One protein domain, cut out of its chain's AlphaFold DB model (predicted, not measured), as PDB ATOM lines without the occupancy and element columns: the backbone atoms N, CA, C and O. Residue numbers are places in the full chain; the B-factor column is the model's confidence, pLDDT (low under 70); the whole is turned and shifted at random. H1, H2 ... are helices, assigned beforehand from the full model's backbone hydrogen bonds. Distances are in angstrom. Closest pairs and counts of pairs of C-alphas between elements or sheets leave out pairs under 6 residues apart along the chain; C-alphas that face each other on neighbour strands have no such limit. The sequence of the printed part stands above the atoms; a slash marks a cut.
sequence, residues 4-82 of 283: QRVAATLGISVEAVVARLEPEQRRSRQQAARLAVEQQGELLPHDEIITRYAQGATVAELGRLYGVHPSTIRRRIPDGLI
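AT A GLANCE: This is residues 4 to 82 of the 283 residues of an uncharacterized protein of Streptomyces sp. WAC08241 (UniProt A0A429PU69). Picture a dumbbell: a small head of H1 and H2 at one end, a second head of H5, H6 and H7 at the other, and the lone helix H4 as the bar between them. The tiny helix H3 lies on the way from the first head to the bar, and residues 19 to 25 and 27 to 40 stand free. The printed part has 79 residues with seven named helices, H1 to H7 in order along the chain, and no named strand; the class is all helix. The whole is extended, with a radius of gyration of the C-alphas of 19.4 A and spans of 56 by 22 by 16 A.

IN THESE COORDINATES: Find C-alpha 4 at (52.935, -38.550, 2.266); from there H1 runs through residues 4 to 10, 10.0 A from first to last C-alpha. Next come H2, residues 14 to 20, 10.1 A long, and H3, residues 23 to 26, 4.8 A. Look for C-alpha 29 at (51.670, -24.934, 9.710), where H4, the longest helix, begins; it holds residues 29 to 43 and measures 20.4 A to C-alpha 43 at (34.396, -18.591, 0.869). Then follow H5, residues 46 to 54, 12.3 A, H6, residues 59 to 65, 9.9 A, and H7, residues 70 to 74, 6.1 A, ending at C-alpha 74 (29.471, -14.693, 15.284).

HOW THE PARTS SIT: Start at Ala 7 and Val 14, whose C-alphas, 5.3 A apart, are the closest of H1 and H2; these helices touch and stand about perpendicular, at 75 degrees. H2 and H3 are close but not clearly touching, the closest C-alphas being those of Val 18 and Arg 26, 7.5 A apart. H4 touches no helix, and H3 and H4 are apart, as are H4 and H5. Further on, H6 and H7 touch, with the C-alphas of Gly 63 and Pro 70 closest at 4.8 A. H5 and H6 only just touch, with 3 pairs of C-alphas within 8 A, the closest being Ile 49 and Leu 62 at 7.2 A; they run opposite ways at a steep tilt of 57 degrees. H5 and H7 are close but not clearly touching, with the C-alphas of Ile 49 and Ile 73 closest at 7.6 A. In H1, H2, H4, H5, H6 and H7 every O i to N i+4 pair is within hydrogen-bond range; H3 is too short for such a pair.

THE WHOLE: The two C-alphas farthest apart are those of Gly 11 and Gln 55, at 56.8 A. The printed part has no cut, and each link from one helix to the next is tight. The mean pLDDT of the printed part is 77.5; look at residues 22 to 43 for the model's low confidence, under 70.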
ATOM      1  N   GLN A   4      53.108 -37.097   2.156       80.56
ATOM      2  CA  GLN A   4      52.935 -38.550   2.266       80.56
ATOM      3  C   GLN A   4      52.938 -39.268   0.908       80.56
ATOM      4  O   GLN A   4      53.503 -40.352   0.796       80.56
ATOM      5  N   ARG A   5      52.346 -38.668  -0.135       78.31
ATOM      6  CA  ARG A   5      52.366 -39.241  -1.490       78.31
ATOM      7  C   ARG A   5      53.760 -39.164  -2.096       78.31
ATOM      8  O   ARG A   5      54.215 -40.143  -2.660       78.31
ATOM      9  N   VAL A   6      54.449 -38.038  -1.913       79.56
ATOM     10  CA  VAL A   6      55.826 -37.856  -2.400       79.56
ATOM     11  C   VAL A   6      56.776 -38.862  -1.739       79.56
ATOM     12  O   VAL A   6      57.558 -39.507  -2.428       79.56
ATOM     13  N   ALA A   7      56.650 -39.061  -0.424       84.12
ATOM     14  CA  ALA A   7      57.408 -40.064   0.322       84.12
ATOM     15  C   ALA A   7      57.152 -41.495  -0.188       84.12
ATOM     16  O   ALA A   7      58.096 -42.240  -0.438       84.12
ATOM     17  N   ALA A   8      55.880 -41.852  -0.407       82.06
ATOM     18  CA  ALA A   8      55.496 -43.167  -0.916       82.06
ATOM     19  C   ALA A   8      55.994 -43.420  -2.348       82.06
ATOM     20  O   ALA A   8      56.494 -44.503  -2.633       82.06
ATOM     21  N   THR A   9      55.907 -42.424  -3.235       89.69
ATOM     22  CA  THR A   9      56.391 -42.528  -4.620       89.69
ATOM     23  C   THR A   9      57.910 -42.674  -4.690       89.69
ATOM     24  O   THR A   9      58.414 -43.397  -5.541       89.69
ATOM     25  N   LEU A  10      58.640 -42.009  -3.795       86.44
ATOM     26  CA  LEU A  10      60.104 -42.020  -3.781       86.44
ATOM     27  C   LEU A  10      60.700 -43.112  -2.874       86.44
ATOM     28  O   LEU A  10      61.920 -43.221  -2.786       86.44
ATOM     29  N   GLY A  11      59.873 -43.904  -2.180       89.25
ATOM     30  CA  GLY A  11      60.334 -44.961  -1.271       89.25
ATOM     31  C   GLY A  11      61.162 -44.453  -0.082       89.25
ATOM     32  O   GLY A  11      61.947 -45.205   0.494       89.25
ATOM     33  N   ILE A  12      61.013 -43.179   0.284       90.38
ATOM     34  CA  ILE A  12      61.749 -42.524   1.374       90.38
ATOM     35  C   ILE A  12      60.801 -42.148   2.510       90.38
ATOM     36  O   ILE A  12      59.599 -41.985   2.313       90.38
ATOM     37  N   SER A  13      61.333 -42.005   3.725       87.44
ATOM     38  CA  SER A  13      60.512 -41.606   4.868       87.44
ATOM     39  C   SER A  13      60.005 -40.168   4.710       87.44
ATOM     40  O   SER A  13      60.681 -39.301   4.151       87.44
ATOM     41  N   VAL A  14      58.816 -39.892   5.253       79.06
ATOM     42  CA  VAL A  14      58.242 -38.534   5.279       79.06
ATOM     43  C   VAL A  14      59.194 -37.554   5.974       79.06
ATOM     44  O   VAL A  14      59.332 -36.418   5.532       79.06
ATOM     45  N   GLU A  15      59.916 -37.996   7.006       77.06
ATOM     46  CA  GLU A  15      60.935 -37.185   7.683       77.06
ATOM     47  C   GLU A  15      62.116 -36.829   6.774       77.06
ATOM     48  O   GLU A  15      62.573 -35.690   6.808       77.06
ATOM     49  N   ALA A  16      62.576 -37.746   5.917       80.00
ATOM     50  CA  ALA A  16      63.646 -37.471   4.958       80.00
ATOM     51  C   ALA A  16      63.208 -36.478   3.870       80.00
ATOM     52  O   ALA A  16      64.010 -35.651   3.434       80.00
ATOM     53  N   VAL A  17      61.932 -36.526   3.465       80.56
ATOM     54  CA  VAL A  17      61.333 -35.520   2.573       80.56
ATOM     55  C   VAL A  17      61.309 -34.157   3.269       80.56
ATOM     56  O   VAL A  17      61.794 -33.180   2.712       80.56
ATOM     57  N   VAL A  18      60.822 -34.088   4.511       76.19
ATOM     58  CA  VAL A  18      60.735 -32.839   5.290       76.19
ATOM     59  C   VAL A  18      62.117 -32.250   5.605       76.19
ATOM     60  O   VAL A  18      62.286 -31.033   5.572       76.19
ATOM     61  N   ALA A  19      63.119 -33.092   5.856       77.12
ATOM     62  CA  ALA A  19      64.496 -32.675   6.110       77.12
ATOM     63  C   ALA A  19      65.206 -32.106   4.869       77.12
ATOM     64  O   ALA A  19      66.180 -31.371   5.024       77.12
ATOM     65  N   ARG A  20      64.722 -32.422   3.660       75.69
ATOM     66  CA  ARG A  20      65.221 -31.885   2.384       75.69
ATOM     67  C   ARG A  20      64.452 -30.668   1.875       75.69
ATOM     68  O   ARG A  20      64.928 -30.018   0.956       75.69
ATOM     69  N   LEU A  21      63.296 -30.349   2.460       75.94
ATOM     70  CA  LEU A  21      62.601 -29.094   2.172       75.94
ATOM     71  C   LEU A  21      63.381 -27.922   2.782       75.94
ATOM     72  O   LEU A  21      63.821 -28.002   3.937       75.94
ATOM     73  N   GLU A  22      63.523 -26.838   2.022       65.44
ATOM     74  CA  GLU A  22      64.139 -25.584   2.471       65.44
ATOM     75  C   GLU A  22      63.420 -25.030   3.719       65.44
ATOM     76  O   GLU A  22      62.208 -25.230   3.867       65.44
ATOM     77  N   PRO A  23      64.099 -24.315   4.637       60.50
ATOM     78  CA  PRO A  23      63.482 -23.745   5.839       60.50
ATOM     79  C   PRO A  23      62.256 -22.878   5.530       60.50
ATOM     80  O   PRO A  23      61.302 -22.859   6.304       60.50
ATOM     81  N   GLU A  24      62.240 -22.218   4.373       56.66
ATOM     82  CA  GLU A  24      61.118 -21.401   3.902       56.66
ATOM     83  C   GLU A  24      59.905 -22.227   3.464       56.66
ATOM     84  O   GLU A  24      58.776 -21.768   3.581       56.66
ATOM     85  N   GLN A  25      60.123 -23.479   3.061       60.44
ATOM     86  CA  GLN A  25      59.077 -24.464   2.771       60.44
ATOM     87  C   GLN A  25      58.664 -25.258   4.026       60.44
ATOM     88  O   GLN A  25      57.632 -25.933   4.031       60.44
ATOM     89  N   ARG A  26      59.460 -25.179   5.108       58.03
ATOM     90  CA  ARG A  26      59.103 -25.652   6.462       58.03
ATOM     91  C   ARG A  26      58.275 -24.624   7.232       58.03
ATOM     92  O   ARG A  26      57.490 -25.004   8.106       58.03
ATOM     93  N   ARG A  27      58.417 -23.332   6.908       51.12
ATOM     94  CA  ARG A  27      57.442 -22.300   7.277       51.12
ATOM     95  C   ARG A  27      56.137 -22.654   6.549       51.12
ATOM     96  O   ARG A  27      56.111 -22.812   5.345       51.12
ATOM     97  N   SER A  28      54.993 -22.830   7.180       56.22
ATOM     98  CA  SER A  28      54.636 -22.737   8.579       56.22
ATOM     99  C   SER A  28      53.245 -23.365   8.645       56.22
ATOM    100  O   SER A  28      52.339 -22.914   7.950       56.22
ATOM    101  N   ARG A  29      53.032 -24.410   9.456       58.38
ATOM    102  CA  ARG A  29      51.670 -24.934   9.710       58.38
ATOM    103  C   ARG A  29      50.715 -23.812  10.121       58.38
ATOM    104  O   ARG A  29      49.543 -23.862   9.782       58.38
ATOM    105  N   GLN A  30      51.230 -22.807  10.827       50.91
ATOM    106  CA  GLN A  30      50.474 -21.631  11.240       50.91
ATOM    107  C   GLN A  30      50.185 -20.683  10.074       50.91
ATOM    108  O   GLN A  30      49.130 -20.076  10.059       50.91
ATOM    109  N   GLN A  31      51.073 -20.569   9.090       61.31
ATOM    110  CA  GLN A  31      50.900 -19.724   7.910       61.31
ATOM    111  C   GLN A  31      50.021 -20.415   6.867       61.31
ATOM    112  O   GLN A  31      49.142 -19.777   6.322       61.31
ATOM    113  N   ALA A  32      50.144 -21.733   6.692       61.94
ATOM    114  CA  ALA A  32      49.182 -22.542   5.949       61.94
ATOM    115  C   ALA A  32      47.800 -22.538   6.622       61.94
ATOM    116  O   ALA A  32      46.791 -22.461   5.934       61.94
ATOM    117  N   ALA A  33      47.735 -22.565   7.960       60.56
ATOM    118  CA  ALA A  33      46.482 -22.384   8.689       60.56
ATOM    119  C   ALA A  33      45.942 -20.951   8.568       60.56
ATOM    120  O   ALA A  33      44.739 -20.793   8.425       60.56
ATOM    121  N   ARG A  34      46.797 -19.918   8.583       63.62
ATOM    122  CA  ARG A  34      46.398 -18.521   8.333       63.62
ATOM    123  C   ARG A  34      45.845 -18.354   6.923       63.62
ATOM    124  O   ARG A  34      44.715 -17.915   6.800       63.62
ATOM    125  N   LEU A  35      46.564 -18.819   5.905       62.34
ATOM    126  CA  LEU A  35      46.126 -18.797   4.508       62.34
ATOM    127  C   LEU A  35      44.855 -19.631   4.296       62.34
ATOM    128  O   LEU A  35      43.973 -19.217   3.563       62.34
ATOM    129  N   ALA A  36      44.706 -20.780   4.964       60.75
ATOM    130  CA  ALA A  36      43.469 -21.562   4.907       60.75
ATOM    131  C   ALA A  36      42.297 -20.852   5.604       60.75
ATOM    132  O   ALA A  36      41.169 -20.943   5.131       60.75
ATOM    133  N   VAL A  37      42.544 -20.140   6.707       61.97
ATOM    134  CA  VAL A  37      41.538 -19.300   7.379       61.97
ATOM    135  C   VAL A  37      41.187 -18.077   6.530       61.97
ATOM    136  O   VAL A  37      40.021 -17.707   6.502       61.97
ATOM    137  N   GLU A  38      42.144 -17.487   5.814       61.12
ATOM    138  CA  GLU A  38      41.931 -16.392   4.855       61.12
ATOM    139  C   GLU A  38      41.138 -16.869   3.629       61.12
ATOM    140  O   GLU A  38      40.142 -16.249   3.276       61.12
ATOM    141  N   GLN A  39      41.461 -18.037   3.068       58.84
ATOM    142  CA  GLN A  39      40.699 -18.657   1.971       58.84
ATOM    143  C   GLN A  39      39.291 -19.095   2.412       58.84
ATOM    144  O   GLN A  39      38.318 -18.934   1.682       58.84
ATOM    145  N   GLN A  40      39.133 -19.609   3.638       57.41
ATOM    146  CA  GLN A  40      37.809 -19.822   4.243       57.41
ATOM    147  C   GLN A  40      37.112 -18.489   4.580       57.41
ATOM    148  O   GLN A  40      35.886 -18.429   4.682       57.41
ATOM    149  N   GLY A  41      37.887 -17.419   4.770       55.66
ATOM    150  CA  GLY A  41      37.495 -16.010   4.799       55.66
ATOM    151  C   GLY A  41      36.704 -15.636   3.560       55.66
ATOM    152  O   GLY A  41      35.540 -15.265   3.678       55.66
ATOM    153  N   GLU A  42      37.310 -15.838   2.400       59.16
ATOM    154  CA  GLU A  42      36.740 -15.525   1.087       59.16
ATOM    155  C   GLU A  42      35.533 -16.403   0.723       59.16
ATOM    156  O   GLU A  42      34.582 -15.917   0.119       59.16
ATOM    157  N   LEU A  43      35.513 -17.673   1.147       64.06
ATOM    158  CA  LEU A  43      34.396 -18.591   0.869       64.06
ATOM    159  C   LEU A  43      33.113 -18.287   1.656       64.06
ATOM    160  O   LEU A  43      32.044 -18.777   1.293       64.06
ATOM    161  N   LEU A  44      33.205 -17.528   2.749       72.00
ATOM    162  CA  LEU A  44      32.034 -17.091   3.504       72.00
ATOM    163  C   LEU A  44      31.774 -15.613   3.199       72.00
ATOM    164  O   LEU A  44      32.437 -14.761   3.799       72.00
ATOM    165  N   PRO A  45      30.813 -15.292   2.316       83.88
ATOM    166  CA  PRO A  45      30.534 -13.916   1.922       83.88
ATOM    167  C   PRO A  45      30.126 -13.087   3.146       83.88
ATOM    168  O   PRO A  45      29.056 -13.270   3.727       83.88
ATOM    169  N   HIS A  46      31.028 -12.202   3.579       82.81
ATOM    170  CA  HIS A  46      30.885 -11.413   4.805       82.81
ATOM    171  C   HIS A  46      29.665 -10.491   4.737       82.81
ATOM    172  O   HIS A  46      28.841 -10.492   5.653       82.81
ATOM    173  N   ASP A  47      29.511  -9.790   3.614       85.44
ATOM    174  CA  ASP A  47      28.401  -8.865   3.388       85.44
ATOM    175  C   ASP A  47      27.060  -9.600   3.375       85.44
ATOM    176  O   ASP A  47      26.113  -9.172   4.025       85.44
ATOM    177  N   GLU A  48      26.995 -10.776   2.744       87.38
ATOM    178  CA  GLU A  48      25.779 -11.592   2.725       87.38
ATOM    179  C   GLU A  48      25.395 -12.088   4.130       87.38
ATOM    180  O   GLU A  48      24.217 -12.081   4.499       87.38
ATOM    181  N   ILE A  49      26.377 -12.490   4.945       89.56
ATOM    182  CA  ILE A  49      26.156 -12.874   6.348       89.56
ATOM    183  C   ILE A  49      25.584 -11.694   7.139       89.56
ATOM    184  O   ILE A  49      24.635 -11.883   7.904       89.56
ATOM    185  N   ILE A  50      26.121 -10.488   6.939       88.56
ATOM    186  CA  ILE A  50      25.633  -9.264   7.583       88.56
ATOM    187  C   ILE A  50      24.206  -8.944   7.130       88.56
ATOM    188  O   ILE A  50      23.337  -8.739   7.979       88.56
ATOM    189  N   THR A  51      23.935  -8.950   5.822       88.44
ATOM    190  CA  THR A  51      22.613  -8.650   5.260       88.44
ATOM    191  C   THR A  51      21.557  -9.621   5.779       88.44
ATOM    192  O   THR A  51      20.510  -9.191   6.263       88.44
ATOM    193  N   ARG A  52      21.832 -10.931   5.760       87.62
ATOM    194  CA  ARG A  52      20.878 -11.935   6.258       87.62
ATOM    195  C   ARG A  52      20.681 -11.855   7.769       87.62
ATOM    196  O   ARG A  52      19.564 -12.040   8.252       87.62
ATOM    197  N   TYR A  53      21.733 -11.553   8.527       90.00
ATOM    198  CA  TYR A  53      21.611 -11.320   9.965       90.00
ATOM    199  C   TYR A  53      20.758 -10.076  10.267       90.00
ATOM    200  O   TYR A  53      19.885 -10.124  11.134       90.00
ATOM    201  N   ALA A  54      20.939  -8.989   9.511       85.56
ATOM    202  CA  ALA A  54      20.121  -7.781   9.614       85.56
ATOM    203  C   ALA A  54      18.644  -8.032   9.248       85.56
ATOM    204  O   ALA A  54      17.755  -7.444   9.860       85.56
ATOM    205  N   GLN A  55      18.376  -8.959   8.322       88.06
ATOM    206  CA  GLN A  55      17.031  -9.448   7.981       88.06
ATOM    207  C   GLN A  55      16.409 -10.357   9.061       88.06
ATOM    208  O   GLN A  55      15.249 -10.748   8.940       88.06
ATOM    209  N   GLY A  56      17.148 -10.686  10.126       87.38
ATOM    210  CA  GLY A  56      16.652 -11.451  11.271       87.38
ATOM    211  C   GLY A  56      17.075 -12.920  11.308       87.38
ATOM    212  O   GLY A  56      16.652 -13.632  12.221       87.38
ATOM    213  N   ALA A  57      17.923 -13.383  10.381       88.75
ATOM    214  CA  ALA A  57      18.467 -14.738  10.440       88.75
ATOM    215  C   ALA A  57      19.313 -14.932  11.707       88.75
ATOM    216  O   ALA A  57      20.136 -14.091  12.080       88.75
ATOM    217  N   THR A  58      19.149 -16.070  12.376       89.94
ATOM    218  CA  THR A  58      19.934 -16.374  13.573       89.94
ATOM    219  C   THR A  58      21.341 -16.856  13.210       89.94
ATOM    220  O   THR A  58      21.567 -17.512  12.194       89.94
ATOM    221  N   VAL A  59      22.307 -16.618  14.102       90.88
ATOM    222  CA  VAL A  59      23.694 -17.112  13.960       90.88
ATOM    223  C   VAL A  59      23.740 -18.636  13.757       90.88
ATOM    224  O   VAL A  59      24.606 -19.152  13.051       90.88
ATOM    225  N   ALA A  60      22.797 -19.368  14.358       90.00
ATOM    226  CA  ALA A  60      22.692 -20.815  14.212       90.00
ATOM    227  C   ALA A  60      22.196 -21.239  12.819       90.00
ATOM    228  O   ALA A  60      22.698 -22.216  12.269       90.00
ATOM    229  N   GLU A  61      21.234 -20.517  12.240       88.62
ATOM    230  CA  GLU A  61      20.736 -20.768  10.880       88.62
ATOM    231  C   GLU A  61      21.798 -20.463   9.833       88.62
ATOM    232  O   GLU A  61      22.030 -21.282   8.949       88.62
ATOM    233  N   LEU A  62      22.507 -19.344   9.988       90.44
ATOM    234  CA  LEU A  62      23.637 -18.992   9.131       90.44
ATOM    235  C   LEU A  62      24.761 -20.033   9.234       90.44
ATOM    236  O   LEU A  62      25.327 -20.432   8.222       90.44
ATOM    237  N   GLY A  63      25.039 -20.548  10.436       89.94
ATOM    238  CA  GLY A  63      26.009 -21.631  10.618       89.94
ATOM    239  C   GLY A  63      25.625 -22.899   9.851       89.94
ATOM    240  O   GLY A  63      26.461 -23.481   9.164       89.94
ATOM    241  N   ARG A  64      24.345 -23.294   9.896       89.06
ATOM    242  CA  ARG A  64      23.838 -24.438   9.120       89.06
ATOM    243  C   ARG A  64      23.895 -24.192   7.613       89.06
ATOM    244  O   ARG A  64      24.297 -25.091   6.887       89.06
ATOM    245  N   LEU A  65      23.526 -22.991   7.168       87.69
ATOM    246  CA  LEU A  65      23.501 -22.615   5.754       87.69
ATOM    247  C   LEU A  65      24.890 -22.698   5.108       87.69
ATOM    248  O   LEU A  65      25.025 -23.238   4.018       87.69
ATOM    249  N   TYR A  66      25.915 -22.201   5.801       85.62
ATOM    250  CA  TYR A  66      27.291 -22.175   5.294       85.62
ATOM    251  C   TYR A  66      28.143 -23.362   5.768       85.62
ATOM    252  O   TYR A  66      29.344 -23.397   5.516       85.62
ATOM    253  N   GLY A  67      27.555 -24.329   6.483       85.81
ATOM    254  CA  GLY A  67      28.272 -25.504   6.992       85.81
ATOM    255  C   GLY A  67      29.372 -25.180   8.010       85.81
ATOM    256  O   GLY A  67      30.317 -25.953   8.166       85.81
ATOM    257  N   VAL A  68      29.274 -24.046   8.709       88.62
ATOM    258  CA  VAL A  68      30.267 -23.598   9.695       88.62
ATOM    259  C   VAL A  68      29.698 -23.558  11.107       88.62
ATOM    260  O   VAL A  68      28.497 -23.421  11.343       88.62
ATOM    261  N   HIS A  69      30.590 -23.621  12.091       91.38
ATOM    262  CA  HIS A  69      30.190 -23.487  13.483       91.38
ATOM    263  C   HIS A  69      29.617 -22.078  13.766       91.38
ATOM    264  O   HIS A  69      30.186 -21.087  13.296       91.38
ATOM    265  N   PRO A  70      28.556 -21.936  14.589       87.44
ATOM    266  CA  PRO A  70      27.952 -20.636  14.910       87.44
ATOM    267  C   PRO A  70      28.940 -19.597  15.462       87.44
ATOM    268  O   PRO A  70      28.783 -18.402  15.234       87.44
ATOM    269  N   SER A  71      29.999 -20.027  16.156       86.44
ATOM    270  CA  SER A  71      31.047 -19.108  16.624       86.44
ATOM    271  C   SER A  71      31.824 -18.450  15.480       86.44
ATOM    272  O   SER A  71      32.263 -17.314  15.633       86.44
ATOM    273  N   THR A  72      31.997 -19.141  14.349       87.81
ATOM    274  CA  THR A  72      32.659 -18.603  13.153       87.81
ATOM    275  C   THR A  72      31.812 -17.510  12.516       87.81
ATOM    276  O   THR A  72      32.344 -16.457  12.185       87.81
ATOM    277  N   ILE A  73      30.493 -17.714  12.427       89.38
ATOM    278  CA  ILE A  73      29.549 -16.680  11.976       89.38
ATOM    279  C   ILE A  73      29.541 -15.496  12.946       89.38
ATOM    280  O   ILE A  73      29.654 -14.354  12.518       89.38
ATOM    281  N   ARG A  74      29.482 -15.752  14.262       86.81
ATOM    282  CA  ARG A  74      29.471 -14.693  15.284       86.81
ATOM    283  C   ARG A  74      30.692 -13.780  15.202       86.81
ATOM    284  O   ARG A  74      30.536 -12.581  15.345       86.81
ATOM    285  N   ARG A  75      31.887 -14.331  14.954       85.88
ATOM    286  CA  ARG A  75      33.129 -13.548  14.802       85.88
ATOM    287  C   ARG A  75      33.137 -12.635  13.573       85.88
ATOM    288  O   ARG A  75      33.981 -11.755  13.501       85.88
ATOM    289  N   ARG A  76      32.252 -12.879  12.603       83.12
ATOM    290  CA  ARG A  76      32.134 -12.082  11.378       83.12
ATOM    291  C   ARG A  76      31.046 -11.022  11.459       83.12
ATOM    292  O   ARG A  76      31.043 -10.125  10.636       83.12
ATOM    293  N   ILE A  77      30.126 -11.106  12.413       86.38
ATOM    294  CA  ILE A  77      29.125 -10.056  12.592       86.38
ATOM    295  C   ILE A  77      29.767  -8.970  13.467       86.38
ATOM    296  O   ILE A  77      30.238  -9.306  14.555       86.38
ATOM    297  N   PRO A  78      29.799  -7.698  13.030       80.38
ATOM    298  CA  PRO A  78      30.311  -6.602  13.844       80.38
ATOM    299  C   PRO A  78      29.595  -6.551  15.192       80.38
ATOM    300  O   PRO A  78      28.365  -6.641  15.242       80.38
ATOM    301  N   ASP A  79      30.341  -6.331  16.275       76.69
ATOM    302  CA  ASP A  79      29.772  -6.267  17.627       76.69
ATOM    303  C   ASP A  79      28.661  -5.204  17.748       76.69
ATOM    304  O   ASP A  79      27.719  -5.390  18.512       76.69
ATOM    305  N   GLY A  80      28.705  -4.140  16.935       74.44
ATOM    306  CA  GLY A  80      27.653  -3.116  16.870       74.44
ATOM    307  C   GLY A  80      26.330  -3.569  16.227       74.44
ATOM    308  O   GLY A  80      25.283  -3.004  16.530       74.44
ATOM    309  N   LEU A  81      26.347  -4.599  15.371       73.00
ATOM    310  CA  LEU A  81      25.142  -5.199  14.775       73.00
ATOM    311  C   LEU A  81      24.567  -6.318  15.634       73.00
ATOM    312  O   LEU A  81      23.368  -6.612  15.572       73.00
ATOM    313  N   ILE A  82      25.405  -6.944  16.459       74.81
ATOM    314  CA  ILE A  82      24.943  -7.849  17.496       74.81
ATOM    315  C   ILE A  82      24.218  -6.980  18.520       74.81
ATOM    316  O   ILE A  82      24.807  -6.523  19.495       74.81
TER     317      ILE A  82